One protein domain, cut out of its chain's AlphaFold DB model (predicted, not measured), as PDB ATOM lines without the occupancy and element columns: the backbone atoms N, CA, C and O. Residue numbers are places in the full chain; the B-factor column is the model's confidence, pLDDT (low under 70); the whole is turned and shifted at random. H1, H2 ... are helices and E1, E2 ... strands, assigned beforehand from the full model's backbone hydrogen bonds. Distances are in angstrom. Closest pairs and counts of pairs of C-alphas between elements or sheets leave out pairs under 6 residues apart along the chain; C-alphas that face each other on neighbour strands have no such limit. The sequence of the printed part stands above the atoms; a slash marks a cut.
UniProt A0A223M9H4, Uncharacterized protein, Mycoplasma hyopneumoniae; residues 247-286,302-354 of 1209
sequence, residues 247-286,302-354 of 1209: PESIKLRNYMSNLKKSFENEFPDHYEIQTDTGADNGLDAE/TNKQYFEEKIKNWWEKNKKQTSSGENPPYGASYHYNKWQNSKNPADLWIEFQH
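This is residues 247 to 286 and 302 to 354 of the 1209 residues of an uncharacterized protein of Mycoplasma hyopneumoniae (UniProt A0A223M9H4). Picture a long, slender body in which two helices and a two-strand hairpin run roughly lengthwise: H2 lies by strand E2 of the hairpin, H1 is near strand E3, and part of H1 meets the last residues of H2. The short strand E1 lies beside the beginning of H2, toward the opposite end of the length from where H1 starts. The 93 printed residues hold two named helices and three named strands, in the order H1, E1, H2, E2, E3; the sheet is E2 - E3, antiparallel, and the class is mixed, helices and strands. The whole is only just loose, close to compact, with a radius of gyration of the C-alphas of 15.0 A, and its spans of 48 by 24 by 21 A make it only just a rod.

Begin with H1, residues 247 to 266, and look ahead to H2, residues 303 to 318. Residues 259 to 266 of H1 alone touch residues 314 to 318 of H2; the closest C-alphas, those of Leu 259 and Asn 318, are 6.7 A apart. The helices run opposite ways at a steep tilt of 42 degrees. In both, every O i to N i+4 pair is within hydrogen-bond range. Next comes E1, residues 271 to 275, which pairs with no named strand and is apart from H1. Its closest C-alpha pair with H2 is Thr 275 and Asn 303, 5.5 A. Then find the hairpin of E2, residues 333 to 338, and E3, residues 345 to 353, antiparallel at 155 degrees. N 335 and O 349 are 2.9 A apart, and N 351 and O 333 are 2.8 A apart, both within hydrogen-bond range. The closest C-alphas of H2 and E2, those of Trp 315 and Tyr 334, are 7.6 A apart. H1 and E3 are near each other, with 8 pairs of C-alphas within 10 A, while H1 and E2 are apart.

Find C-alpha 247 at (-52.119, 6.902, 63.128); from there H1 runs 28.8 A to Glu 266. E1 goes from Tyr 271 to Thr 275, five residues. Pick up H2 at C-alpha 303, (-28.495, -11.156, 33.814), and go 22.8 A to Asn 318. E2 covers 17.5 A from Ser 333 to Lys 338. E3, the longest strand, covers 24.7 A from Pro 345 to C-alpha 353 at (-40.631, -4.140, 61.698).

The two farthest C-alphas, those of Pro 247 and Thr 277, are 48.8 A apart. Residues 287 to 301 are not printed; look across this cut, in the link from E1 to H2, and C-alphas 286 and 302 are 6.5 A apart. The link from H2 to E2, residues 319 to 332, is long. Check the B-factor column for pLDDT under 70 at residues 279 to 281, 321 to 327 and 340 to 342; the mean of the printed part is 81.9.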
ATOM      1  N   PRO A 247     -52.913   6.076  64.040       79.88
ATOM      2  CA  PRO A 247     -52.119   6.902  63.128       79.88
ATOM      3  C   PRO A 247     -50.837   6.234  62.614       79.88
ATOM      4  O   PRO A 247     -50.464   6.422  61.456       79.88
ATOM      5  N   GLU A 248     -50.158   5.438  63.445       80.50
ATOM      6  CA  GLU A 248     -48.917   4.753  63.058       80.50
ATOM      7  C   GLU A 248     -49.185   3.566  62.126       80.50
ATOM      8  O   GLU A 248     -48.405   3.316  61.206       80.50
ATOM      9  N   SER A 249     -50.322   2.879  62.296       79.69
ATOM     10  CA  SER A 249     -50.762   1.843  61.353       79.69
ATOM     11  C   SER A 249     -51.159   2.428  59.989       79.69
ATOM     12  O   SER A 249     -50.820   1.850  58.956       79.69
ATOM     13  N   ILE A 250     -51.771   3.622  59.967       80.81
ATOM     14  CA  ILE A 250     -52.063   4.364  58.727       80.81
ATOM     15  C   ILE A 250     -50.764   4.757  58.015       80.81
ATOM     16  O   ILE A 250     -50.638   4.533  56.810       80.81
ATOM     17  N   LYS A 251     -49.782   5.317  58.736       85.75
ATOM     18  CA  LYS A 251     -48.480   5.695  58.156       85.75
ATOM     19  C   LYS A 251     -47.765   4.497  57.535       85.75
ATOM     20  O   LYS A 251     -47.308   4.596  56.399       85.75
ATOM     21  N   LEU A 252     -47.737   3.361  58.235       86.06
ATOM     22  CA  LEU A 252     -47.149   2.127  57.716       86.06
ATOM     23  C   LEU A 252     -47.880   1.647  56.451       86.06
ATOM     24  O   LEU A 252     -47.233   1.354  55.444       86.06
ATOM     25  N   ARG A 253     -49.220   1.591  56.478       84.94
ATOM     26  CA  ARG A 253     -50.023   1.184  55.314       84.94
ATOM     27  C   ARG A 253     -49.762   2.091  54.116       84.94
ATOM     28  O   ARG A 253     -49.592   1.588  53.007       84.94
ATOM     29  N   ASN A 254     -49.712   3.405  54.328       84.75
ATOM     30  CA  ASN A 254     -49.443   4.379  53.273       84.75
ATOM     31  C   ASN A 254     -48.032   4.210  52.703       84.75
ATOM     32  O   ASN A 254     -47.876   4.194  51.485       84.75
ATOM     33  N   TYR A 255     -47.026   4.019  53.559       87.56
ATOM     34  CA  TYR A 255     -45.653   3.755  53.133       87.56
ATOM     35  C   TYR A 255     -45.563   2.505  52.240       87.56
ATOM     36  O   TYR A 255     -45.072   2.591  51.115       87.56
ATOM     37  N   MET A 256     -46.132   1.374  52.675       88.38
ATOM     38  CA  MET A 256     -46.121   0.129  51.889       88.38
ATOM     39  C   MET A 256     -46.964   0.220  50.612       88.38
ATOM     40  O   MET A 256     -46.561  -0.283  49.567       88.38
ATOM     41  N   SER A 257     -48.103   0.918  50.661       84.50
ATOM     42  CA  SER A 257     -48.939   1.152  49.475       84.50
ATOM     43  C   SER A 257     -48.224   2.019  48.436       84.50
ATOM     44  O   SER A 257     -48.361   1.777  47.240       84.50
ATOM     45  N   ASN A 258     -47.443   3.011  48.873       87.38
ATOM     46  CA  ASN A 258     -46.640   3.843  47.978       87.38
ATOM     47  C   ASN A 258     -45.490   3.050  47.350       87.38
ATOM     48  O   ASN A 258     -45.262   3.182  46.150       87.38
ATOM     49  N   LEU A 259     -44.811   2.196  48.128       89.50
ATOM     50  CA  LEU A 259     -43.802   1.278  47.593       89.50
ATOM     51  C   LEU A 259     -44.407   0.346  46.540       89.50
ATOM     52  O   LEU A 259     -43.849   0.235  45.454       89.50
ATOM     53  N   LYS A 260     -45.573  -0.251  46.820       89.25
ATOM     54  CA  LYS A 260     -46.279  -1.121  45.869       89.25
ATOM     55  C   LYS A 260     -46.642  -0.405  44.574       89.25
ATOM     56  O   LYS A 260     -46.261  -0.873  43.512       89.25
ATOM     57  N   LYS A 261     -47.272   0.767  44.657       88.25
ATOM     58  CA  LYS A 261     -47.600   1.568  43.465       88.25
ATOM     59  C   LYS A 261     -46.361   1.966  42.667       88.25
ATOM     60  O   LYS A 261     -46.381   1.954  41.445       88.25
ATOM     61  N   SER A 262     -45.278   2.339  43.348       90.62
ATOM     62  CA  SER A 262     -44.028   2.690  42.674       90.62
ATOM     63  C   SER A 262     -43.383   1.482  41.996       90.62
ATOM     64  O   SER A 262     -42.835   1.610  40.906       90.62
ATOM     65  N   PHE A 263     -43.463   0.303  42.620       92.62
ATOM     66  CA  PHE A 263     -43.029  -0.952  42.016       92.62
ATOM     67  C   PHE A 263     -43.861  -1.293  40.774       92.62
ATOM     68  O   PHE A 263     -43.284  -1.522  39.721       92.62
ATOM     69  N   GLU A 264     -45.193  -1.246  40.871       89.56
ATOM     70  CA  GLU A 264     -46.122  -1.513  39.758       89.56
ATOM     71  C   GLU A 264     -45.918  -0.554  38.572       89.56
ATOM     72  O   GLU A 264     -46.152  -0.933  37.430       89.56
ATOM     73  N   ASN A 265     -45.444   0.670  38.819       88.75
ATOM     74  CA  ASN A 265     -45.086   1.612  37.755       88.75
ATOM     75  C   ASN A 265     -43.752   1.272  37.059       88.75
ATOM     76  O   ASN A 265     -43.592   1.575  35.881       88.75
ATOM     77  N   GLU A 266     -42.779   0.709  37.782       90.31
ATOM     78  CA  GLU A 266     -41.453   0.345  37.246       90.31
ATOM     79  C   GLU A 266     -41.460  -1.046  36.584       90.31
ATOM     80  O   GLU A 266     -40.745  -1.289  35.611       90.31
ATOM     81  N   PHE A 267     -42.284  -1.949  37.118       90.50
ATOM     82  CA  PHE A 267     -42.488  -3.324  36.673       90.50
ATOM     83  C   PHE A 267     -43.992  -3.576  36.498       90.50
ATOM     84  O   PHE A 267     -44.617  -4.223  37.348       90.50
ATOM     85  N   PRO A 268     -44.604  -3.017  35.440       82.50
ATOM     86  CA  PRO A 268     -46.010  -3.253  35.154       82.50
ATOM     87  C   PRO A 268     -46.154  -4.710  34.726       82.50
ATOM     88  O   PRO A 268     -45.577  -5.071  33.717       82.50
ATOM     89  N   ASP A 269     -46.845  -5.528  35.525       84.44
ATOM     90  CA  ASP A 269     -47.209  -6.944  35.289       84.44
ATOM     91  C   ASP A 269     -46.106  -7.972  34.923       84.44
ATOM     92  O   ASP A 269     -46.376  -9.175  34.940       84.44
ATOM     93  N   HIS A 270     -44.859  -7.552  34.693       89.44
ATOM     94  CA  HIS A 270     -43.721  -8.421  34.390       89.44
ATOM     95  C   HIS A 270     -42.374  -7.811  34.821       89.44
ATOM     96  O   HIS A 270     -42.226  -6.605  35.038       89.44
ATOM     97  N   TYR A 271     -41.342  -8.655  34.917       88.81
ATOM     98  CA  TYR A 271     -39.956  -8.217  35.057       88.81
ATOM     99  C   TYR A 271     -39.351  -7.934  33.690       88.81
ATOM    100  O   TYR A 271     -39.064  -8.853  32.934       88.81
ATOM    101  N   GLU A 272     -39.084  -6.672  33.386       89.69
ATOM    102  CA  GLU A 272     -38.331  -6.310  32.187       89.69
ATOM    103  C   GLU A 272     -36.843  -6.130  32.521       89.69
ATOM    104  O   GLU A 272     -36.485  -5.210  33.267       89.69
ATOM    105  N   ILE A 273     -35.965  -6.989  31.994       90.00
ATOM    106  CA  ILE A 273     -34.538  -7.038  32.367       90.00
ATOM    107  C   ILE A 273     -33.672  -7.096  31.113       90.00
ATOM    108  O   ILE A 273     -33.947  -7.873  30.209       90.00
ATOM    109  N   GLN A 274     -32.611  -6.289  31.051       88.81
ATOM    110  CA  GLN A 274     -31.652  -6.355  29.945       88.81
ATOM    111  C   GLN A 274     -30.817  -7.642  29.991       88.81
ATOM    112  O   GLN A 274     -30.522  -8.152  31.070       88.81
ATOM    113  N   THR A 275     -30.414  -8.150  28.825       86.19
ATOM    114  CA  THR A 275     -29.527  -9.314  28.725       86.19
ATOM    115  C   THR A 275     -28.481  -9.174  27.619       86.19
ATOM    116  O   THR A 275     -28.793  -8.797  26.488       86.19
ATOM    117  N   ASP A 276     -27.237  -9.519  27.959       82.06
ATOM    118  CA  ASP A 276     -26.113  -9.658  27.024       82.06
ATOM    119  C   ASP A 276     -25.913 -11.106  26.542       82.06
ATOM    120  O   ASP A 276     -25.103 -11.354  25.650       82.06
ATOM    121  N   THR A 277     -26.608 -12.069  27.154       73.00
ATOM    122  CA  THR A 277     -26.353 -13.516  27.030       73.00
ATOM    123  C   THR A 277     -27.563 -14.306  26.539       73.00
ATOM    124  O   THR A 277     -27.402 -15.455  26.147       73.00
ATOM    125  N   GLY A 278     -28.758 -13.708  26.567       71.88
ATOM    126  CA  GLY A 278     -30.033 -14.382  26.324       71.88
ATOM    127  C   GLY A 278     -30.753 -14.755  27.624       71.88
ATOM    128  O   GLY A 278     -30.257 -14.512  28.730       71.88
ATOM    129  N   ALA A 279     -31.947 -15.330  27.489       68.12
ATOM    130  CA  ALA A 279     -32.790 -15.750  28.610       68.12
ATOM    131  C   ALA A 279     -32.324 -17.063  29.268       68.12
ATOM    132  O   ALA A 279     -32.796 -17.405  30.356       68.12
ATOM    133  N   ASP A 280     -31.424 -17.800  28.612       61.44
ATOM    134  CA  ASP A 280     -30.927 -19.094  29.073       61.44
ATOM    135  C   ASP A 280     -30.276 -18.991  30.458       61.44
ATOM    136  O   ASP A 280     -29.440 -18.128  30.717       61.44
ATOM    137  N   ASN A 281     -30.678 -19.888  31.365       62.47
ATOM    138  CA  ASN A 281     -30.328 -19.871  32.792       62.47
ATOM    139  C   ASN A 281     -30.739 -18.600  33.559       62.47
ATOM    140  O   ASN A 281     -30.283 -18.408  34.688       62.47
ATOM    141  N   GLY A 282     -31.631 -17.761  33.019       79.44
ATOM    142  CA  GLY A 282     -32.243 -16.636  33.726       79.44
ATOM    143  C   GLY A 282     -31.212 -15.735  34.408       79.44
ATOM    144  O   GLY A 282     -30.262 -15.278  33.779       79.44
ATOM    145  N   LEU A 283     -31.359 -15.488  35.713       80.94
ATOM    146  CA  LEU A 283     -30.386 -14.706  36.488       80.94
ATOM    147  C   LEU A 283     -29.017 -15.398  36.620       80.94
ATOM    148  O   LEU A 283     -28.015 -14.714  36.814       80.94
ATOM    149  N   ASP A 284     -28.949 -16.721  36.482       79.06
ATOM    150  CA  ASP A 284     -27.716 -17.510  36.608       79.06
ATOM    151  C   ASP A 284     -26.938 -17.634  35.290       79.06
ATOM    152  O   ASP A 284     -25.961 -18.380  35.223       79.06
ATOM    153  N   ALA A 285     -27.348 -16.919  34.239       72.94
ATOM    154  CA  ALA A 285     -26.617 -16.881  32.982       72.94
ATOM    155  C   ALA A 285     -25.153 -16.457  33.201       72.94
ATOM    156  O   ALA A 285     -24.866 -15.423  33.822       72.94
ATOM    157  N   GLU A 286     -24.223 -17.259  32.678       70.81
ATOM    158  CA  GLU A 286     -22.798 -16.939  32.698       70.81
ATOM    159  C   GLU A 286     -22.519 -15.676  31.885       70.81
ATOM    160  O   GLU A 286     -23.210 -15.370  30.917       70.81
ATOM    161  N   THR A 302     -23.830  -9.656  33.625       87.25
ATOM    162  CA  THR A 302     -24.687 -10.843  33.738       87.25
ATOM    163  C   THR A 302     -26.148 -10.431  33.901       87.25
ATOM    164  O   THR A 302     -26.458  -9.330  34.364       87.25
ATOM    165  N   ASN A 303     -27.062 -11.349  33.598       87.44
ATOM    166  CA  ASN A 303     -28.495 -11.156  33.814       87.44
ATOM    167  C   ASN A 303     -28.827 -10.781  35.271       87.44
ATOM    168  O   ASN A 303     -29.619  -9.868  35.517       87.44
ATOM    169  N   LYS A 304     -28.163 -11.419  36.246       89.88
ATOM    170  CA  LYS A 304     -28.276 -11.055  37.667       89.88
ATOM    171  C   LYS A 304     -27.849  -9.618  37.942       89.88
ATOM    172  O   LYS A 304     -28.558  -8.916  38.653       89.88
ATOM    173  N   GLN A 305     -26.732  -9.169  37.373       91.88
ATOM    174  CA  GLN A 305     -26.260  -7.798  37.569       91.88
ATOM    175  C   GLN A 305     -27.265  -6.776  37.027       91.88
ATOM    176  O   GLN A 305     -27.584  -5.821  37.734       91.88
ATOM    177  N   TYR A 306     -27.820  -6.997  35.831       93.12
ATOM    178  CA  TYR A 306     -28.864  -6.126  35.279       93.12
ATOM    179  C   TYR A 306     -30.106  -6.059  36.172       93.12
ATOM    180  O   TYR A 306     -30.628  -4.973  36.433       93.12
ATOM    181  N   PHE A 307     -30.566  -7.208  36.666       93.31
ATOM    182  CA  PHE A 307     -31.716  -7.267  37.560       93.31
ATOM    183  C   PHE A 307     -31.458  -6.565  38.896       93.31
ATOM    184  O   PHE A 307     -32.239  -5.705  39.309       93.31
ATOM    185  N   GLU A 308     -30.351  -6.903  39.561       92.94
ATOM    186  CA  GLU A 308     -29.997  -6.350  40.868       92.94
ATOM    187  C   GLU A 308     -29.776  -4.842  40.798       92.94
ATOM    188  O   GLU A 308     -30.219  -4.129  41.696       92.94
ATOM    189  N   GLU A 309     -29.163  -4.329  39.730       93.12
ATOM    190  CA  GLU A 309     -29.041  -2.889  39.511       93.12
ATOM    191  C   GLU A 309     -30.400  -2.217  39.321       93.12
ATOM    192  O   GLU A 309     -30.644  -1.172  39.926       93.12
ATOM    193  N   LYS A 310     -31.305  -2.807  38.528       92.56
ATOM    194  CA  LYS A 310     -32.636  -2.230  38.288       92.56
ATOM    195  C   LYS A 310     -33.458  -2.169  39.579       92.56
ATOM    196  O   LYS A 310     -33.989  -1.110  39.916       92.56
ATOM    197  N   ILE A 311     -33.481  -3.255  40.355       92.56
ATOM    198  CA  ILE A 311     -34.154  -3.293  41.663       92.56
ATOM    199  C   ILE A 311     -33.487  -2.351  42.664       92.56
ATOM    200  O   ILE A 311     -34.184  -1.620  43.366       92.56
ATOM    201  N   LYS A 312     -32.152  -2.319  42.719       92.50
ATOM    202  CA  LYS A 312     -31.417  -1.414  43.608       92.50
ATOM    203  C   LYS A 312     -31.724   0.046  43.282       92.50
ATOM    204  O   LYS A 312     -32.001   0.814  44.196       92.50
ATOM    205  N   ASN A 313     -31.730   0.428  42.008       91.38
ATOM    206  CA  ASN A 313     -32.058   1.790  41.581       91.38
ATOM    207  C   ASN A 313     -33.496   2.167  41.953       91.38
ATOM    208  O   ASN A 313     -33.730   3.254  42.491       91.38
ATOM    209  N   TRP A 314     -34.448   1.256  41.729       92.88
ATOM    210  CA  TRP A 314     -35.825   1.432  42.181       92.88
ATOM    211  C   TRP A 314     -35.898   1.602  43.708       92.88
ATOM    212  O   TRP A 314     -36.526   2.545  44.194       92.88
ATOM    213  N   TRP A 315     -35.216   0.754  44.479       92.31
ATOM    214  CA  TRP A 315     -35.207   0.830  45.939       92.31
ATOM    215  C   TRP A 315     -34.602   2.141  46.447       92.31
ATOM    216  O   TRP A 315     -35.214   2.830  47.258       92.31
ATOM    217  N   GLU A 316     -33.435   2.541  45.941       87.75
ATOM    218  CA  GLU A 316     -32.751   3.775  46.346       87.75
ATOM    219  C   GLU A 316     -33.598   5.030  46.090       87.75
ATOM    220  O   GLU A 316     -33.598   5.956  46.910       87.75
ATOM    221  N   LYS A 317     -34.376   5.036  45.000       87.12
ATOM    222  CA  LYS A 317     -35.322   6.108  44.667       87.12
ATOM    223  C   LYS A 317     -36.522   6.158  45.622       87.12
ATOM    224  O   LYS A 317     -37.033   7.242  45.889       87.12
ATOM    225  N   ASN A 318     -36.966   5.010  46.135       87.06
ATOM    226  CA  ASN A 318     -38.252   4.878  46.831       87.06
ATOM    227  C   ASN A 318     -38.155   4.612  48.342       87.06
ATOM    228  O   ASN A 318     -39.150   4.746  49.050       87.06
ATOM    229  N   LYS A 319     -36.968   4.293  48.871       80.75
ATOM    230  CA  LYS A 319     -36.757   3.966  50.293       80.75
ATOM    231  C   LYS A 319     -36.907   5.153  51.258       80.75
ATOM    232  O   LYS A 319     -36.892   4.957  52.472       80.75
ATOM    233  N   LYS A 320     -36.997   6.392  50.753       73.75
ATOM    234  CA  LYS A 320     -36.994   7.628  51.559       73.75
ATOM    235  C   LYS A 320     -38.394   8.229  51.695       73.75
ATOM    236  O   LYS A 320     -39.060   8.476  50.698       73.75
ATOM    237  N   GLN A 321     -38.789   8.570  52.927       56.66
ATOM    238  CA  GLN A 321     -39.949   9.437  53.199       56.66
ATOM    239  C   GLN A 321     -39.755  10.427  54.366       56.66
ATOM    240  O   GLN A 321     -40.717  11.052  54.807       56.66
ATOM    241  N   THR A 322     -38.528  10.635  54.851       47.31
ATOM    242  CA  THR A 322     -38.227  11.743  55.771       47.31
ATOM    243  C   THR A 322     -37.021  12.532  55.282       47.31
ATOM    244  O   THR A 322     -36.061  11.981  54.746       47.31
ATOM    245  N   SER A 323     -37.087  13.848  55.455       41.06
ATOM    246  CA  SER A 323     -36.167  14.840  54.894       41.06
ATOM    247  C   SER A 323     -34.738  14.797  55.464       41.06
ATOM    248  O   SER A 323     -33.957  15.694  55.168       41.06
ATOM    249  N   SER A 324     -34.387  13.819  56.312       46.56
ATOM    250  CA  SER A 324     -33.195  13.918  57.171       46.56
ATOM    251  C   SER A 324     -32.531  12.597  57.614       46.56
ATOM    252  O   SER A 324     -31.866  12.601  58.645       46.56
ATOM    253  N   GLY A 325     -32.672  11.462  56.913       47.91
ATOM    254  CA  GLY A 325     -32.026  10.213  57.363       47.91
ATOM    255  C   GLY A 325     -31.636   9.219  56.267       47.91
ATOM    256  O   GLY A 325     -32.368   9.026  55.300       47.91
ATOM    257  N   GLU A 326     -30.483   8.567  56.449       54.97
ATOM    258  CA  GLU A 326     -29.920   7.524  55.569       54.97
ATOM    259  C   GLU A 326     -30.653   6.168  55.657       54.97
ATOM    260  O   GLU A 326     -30.485   5.326  54.775       54.97
ATOM    261  N   ASN A 327     -31.512   5.967  56.667       65.00
ATOM    262  CA  ASN A 327     -32.167   4.684  56.941       65.00
ATOM    263  C   ASN A 327     -33.649   4.650  56.512       65.00
ATOM    264  O   ASN A 327     -34.394   5.585  56.818       65.00
ATOM    265  N   PRO A 328     -34.109   3.562  55.860       76.38
ATOM    266  CA  PRO A 328     -35.506   3.392  55.469       76.38
ATOM    267  C   PRO A 328     -36.440   3.287  56.692       76.38
ATOM    268  O   PRO A 328     -36.078   2.651  57.691       76.38
ATOM    269  N   PRO A 329     -37.661   3.862  56.635       81.31
ATOM    270  CA  PRO A 329     -38.660   3.716  57.692       81.31
ATOM    271  C   PRO A 329     -38.908   2.250  58.057       81.31
ATOM    272  O   PRO A 329     -38.881   1.367  57.199       81.31
ATOM    273  N   TYR A 330     -39.173   1.990  59.341       86.12
ATOM    274  CA  TYR A 330     -39.504   0.655  59.865       86.12
ATOM    275  C   TYR A 330     -38.403  -0.407  59.686       86.12
ATOM    276  O   TYR A 330     -38.689  -1.603  59.771       86.12
ATOM    277  N   GLY A 331     -37.153   0.009  59.434       82.44
ATOM    278  CA  GLY A 331     -36.052  -0.911  59.138       82.44
ATOM    279  C   GLY A 331     -36.298  -1.719  57.864       82.44
ATOM    280  O   GLY A 331     -35.895  -2.879  57.795       82.44
ATOM    281  N   ALA A 332     -37.026  -1.139  56.903       86.94
ATOM    282  CA  ALA A 332     -37.456  -1.842  55.709       86.94
ATOM    283  C   ALA A 332     -36.265  -2.242  54.819       86.94
ATOM    284  O   ALA A 332     -35.350  -1.449  54.606       86.94
ATOM    285  N   SER A 333     -36.291  -3.450  54.264       88.94
ATOM    286  CA  SER A 333     -35.302  -3.942  53.297       88.94
ATOM    287  C   SER A 333     -35.984  -4.801  52.239       88.94
ATOM    288  O   SER A 333     -36.956  -5.488  52.548       88.94
ATOM    289  N   TYR A 334     -35.515  -4.738  50.993       92.31
ATOM    290  CA  TYR A 334     -36.054  -5.562  49.913       92.31
ATOM    291  C   TYR A 334     -35.310  -6.893  49.820       92.31
ATOM    292  O   TYR A 334     -34.104  -6.962  50.057       92.31
ATOM    293  N   HIS A 335     -36.038  -7.928  49.423       91.12
ATOM    294  CA  HIS A 335     -35.536  -9.274  49.184       91.12
ATOM    295  C   HIS A 335     -36.247  -9.858  47.969       91.12
ATOM    296  O   HIS A 335     -37.371  -9.465  47.654       91.12
ATOM    297  N   TYR A 336     -35.593 -10.788  47.283       91.88
ATOM    298  CA  TYR A 336     -36.172 -11.473  46.134       91.88
ATOM    299  C   TYR A 336     -35.746 -12.942  46.098       91.88
ATOM    300  O   TYR A 336     -34.750 -13.335  46.711       91.88
ATOM    301  N   ASN A 337     -36.492 -13.757  45.360       86.31
ATOM    302  CA  ASN A 337     -36.109 -15.119  44.997       86.31
ATOM    303  C   ASN A 337     -36.215 -15.308  43.466       86.31
ATOM    304  O   ASN A 337     -36.550 -14.387  42.717       86.31
ATOM    305  N   LYS A 338     -35.879 -16.507  42.989       82.38
ATOM    306  CA  LYS A 338     -35.940 -16.879  41.572       82.38
ATOM    307  C   LYS A 338     -36.663 -18.206  41.397       82.38
ATOM    308  O   LYS A 338     -36.636 -19.063  42.280       82.38
ATOM    309  N   TRP A 339     -37.272 -18.384  40.235       72.69
ATOM    310  CA  TRP A 339     -37.903 -19.627  39.826       72.69
ATOM    311  C   TRP A 339     -36.861 -20.725  39.670       72.69
ATOM    312  O   TRP A 339     -35.825 -20.536  39.041       72.69
ATOM    313  N   GLN A 340     -37.147 -21.911  40.197       55.84
ATOM    314  CA  GLN A 340     -36.149 -22.978  40.231       55.84
ATOM    315  C   GLN A 340     -35.773 -23.523  38.847       55.84
ATOM    316  O   GLN A 340     -34.614 -23.877  38.643       55.84
ATOM    317  N   ASN A 341     -36.722 -23.583  37.908       54.56
ATOM    318  CA  ASN A 341     -36.489 -24.144  36.574       54.56
ATOM    319  C   ASN A 341     -35.943 -23.096  35.596       54.56
ATOM    320  O   ASN A 341     -34.916 -23.325  34.974       54.56
ATOM    321  N   SER A 342     -36.602 -21.940  35.479       61.78
ATOM    322  CA  SER A 342     -36.184 -20.889  34.541       61.78
ATOM    323  C   SER A 342     -35.062 -20.002  35.074       61.78
ATOM    324  O   SER A 342     -34.464 -19.266  34.301       61.78
ATOM    325  N   LYS A 343     -34.812 -20.015  36.392       79.50
ATOM    326  CA  LYS A 343     -33.899 -19.092  37.092       79.50
ATOM    327  C   LYS A 343     -34.240 -17.609  36.894       79.50
ATOM    328  O   LYS A 343     -33.456 -16.737  37.264       79.50
ATOM    329  N   ASN A 344     -35.419 -17.312  36.357       82.19
ATOM    330  CA  ASN A 344     -35.972 -15.966  36.268       82.19
ATOM    331  C   ASN A 344     -36.343 -15.453  37.668       82.19
ATOM    332  O   ASN A 344     -36.676 -16.275  38.526       82.19
ATOM    333  N   PRO A 345     -36.340 -14.135  37.921       86.69
ATOM    334  CA  PRO A 345     -36.886 -13.600  39.163       86.69
ATOM    335  C   PRO A 345     -38.345 -14.041  39.363       86.69
ATOM    336  O   PRO A 345     -39.108 -14.139  38.400       86.69
ATOM    337  N   ALA A 346     -38.698 -14.372  40.606       85.00
ATOM    338  CA  ALA A 346     -40.004 -14.929  40.956       85.00
ATOM    339  C   ALA A 346     -40.799 -13.976  41.851       85.00
ATOM    340  O   ALA A 346     -41.676 -13.265  41.368       85.00
ATOM    341  N   ASP A 347     -40.454 -13.934  43.131       86.81
ATOM    342  CA  ASP A 347     -41.096 -13.125  44.153       86.81
ATOM    343  C   ASP A 347     -40.155 -12.023  44.621       86.81
ATOM    344  O   ASP A 347     -38.932 -12.190  44.700       86.81
ATOM    345  N   LEU A 348     -40.752 -10.900  45.001       91.44
ATOM    346  CA  LEU A 348     -40.052  -9.772  45.591       91.44
ATOM    347  C   LEU A 348     -40.882  -9.231  46.751       91.44
ATOM    348  O   LEU A 348     -42.073  -8.950  46.600       91.44
ATOM    349  N   TRP A 349     -40.263  -9.084  47.919       92.44
ATOM    350  CA  TRP A 349     -40.936  -8.634  49.135       92.44
ATOM    351  C   TRP A 349     -40.091  -7.641  49.926       92.44
ATOM    352  O   TRP A 349     -38.871  -7.562  49.787       92.44
ATOM    353  N   ILE A 350     -40.770  -6.874  50.774       91.69
ATOM    354  CA  ILE A 350     -40.167  -5.956  51.733       91.69
ATOM    355  C   ILE A 350     -40.274  -6.566  53.128       91.69
ATOM    356  O   ILE A 350     -41.374  -6.815  53.624       91.69
ATOM    357  N   GLU A 351     -39.138  -6.780  53.780       90.69
ATOM    358  CA  GLU A 351     -39.077  -7.104  55.204       90.69
ATOM    359  C   GLU A 351     -39.035  -5.828  56.033       90.69
ATOM    360  O   GLU A 351     -38.224  -4.950  55.752       90.69
ATOM    361  N   PHE A 352     -39.877  -5.720  57.063       87.94
ATOM    362  CA  PHE A 352     -39.950  -4.539  57.933       87.94
ATOM    363  C   PHE A 352     -40.394  -4.896  59.357       87.94
ATOM    364  O   PHE A 352     -40.970  -5.959  59.592       87.94
ATOM    365  N   GLN A 353     -40.170  -3.995  60.316       83.38
ATOM    366  CA  GLN A 353     -40.631  -4.140  61.698       83.38
ATOM    367  C   GLN A 353     -41.917  -3.337  61.947       83.38
ATOM    368  O   GLN A 353     -41.943  -2.115  61.799       83.38
ATOM    369  N   HIS A 354     -42.994  -3.999  62.379       83.75
ATOM    370  CA  HIS A 354     -44.275  -3.334  62.630       83.75
ATOM    371  C   HIS A 354     -44.155  -2.327  63.798       83.75
ATOM    372  O   HIS A 354     -43.714  -2.706  64.887       83.75
TER     373      HIS A 354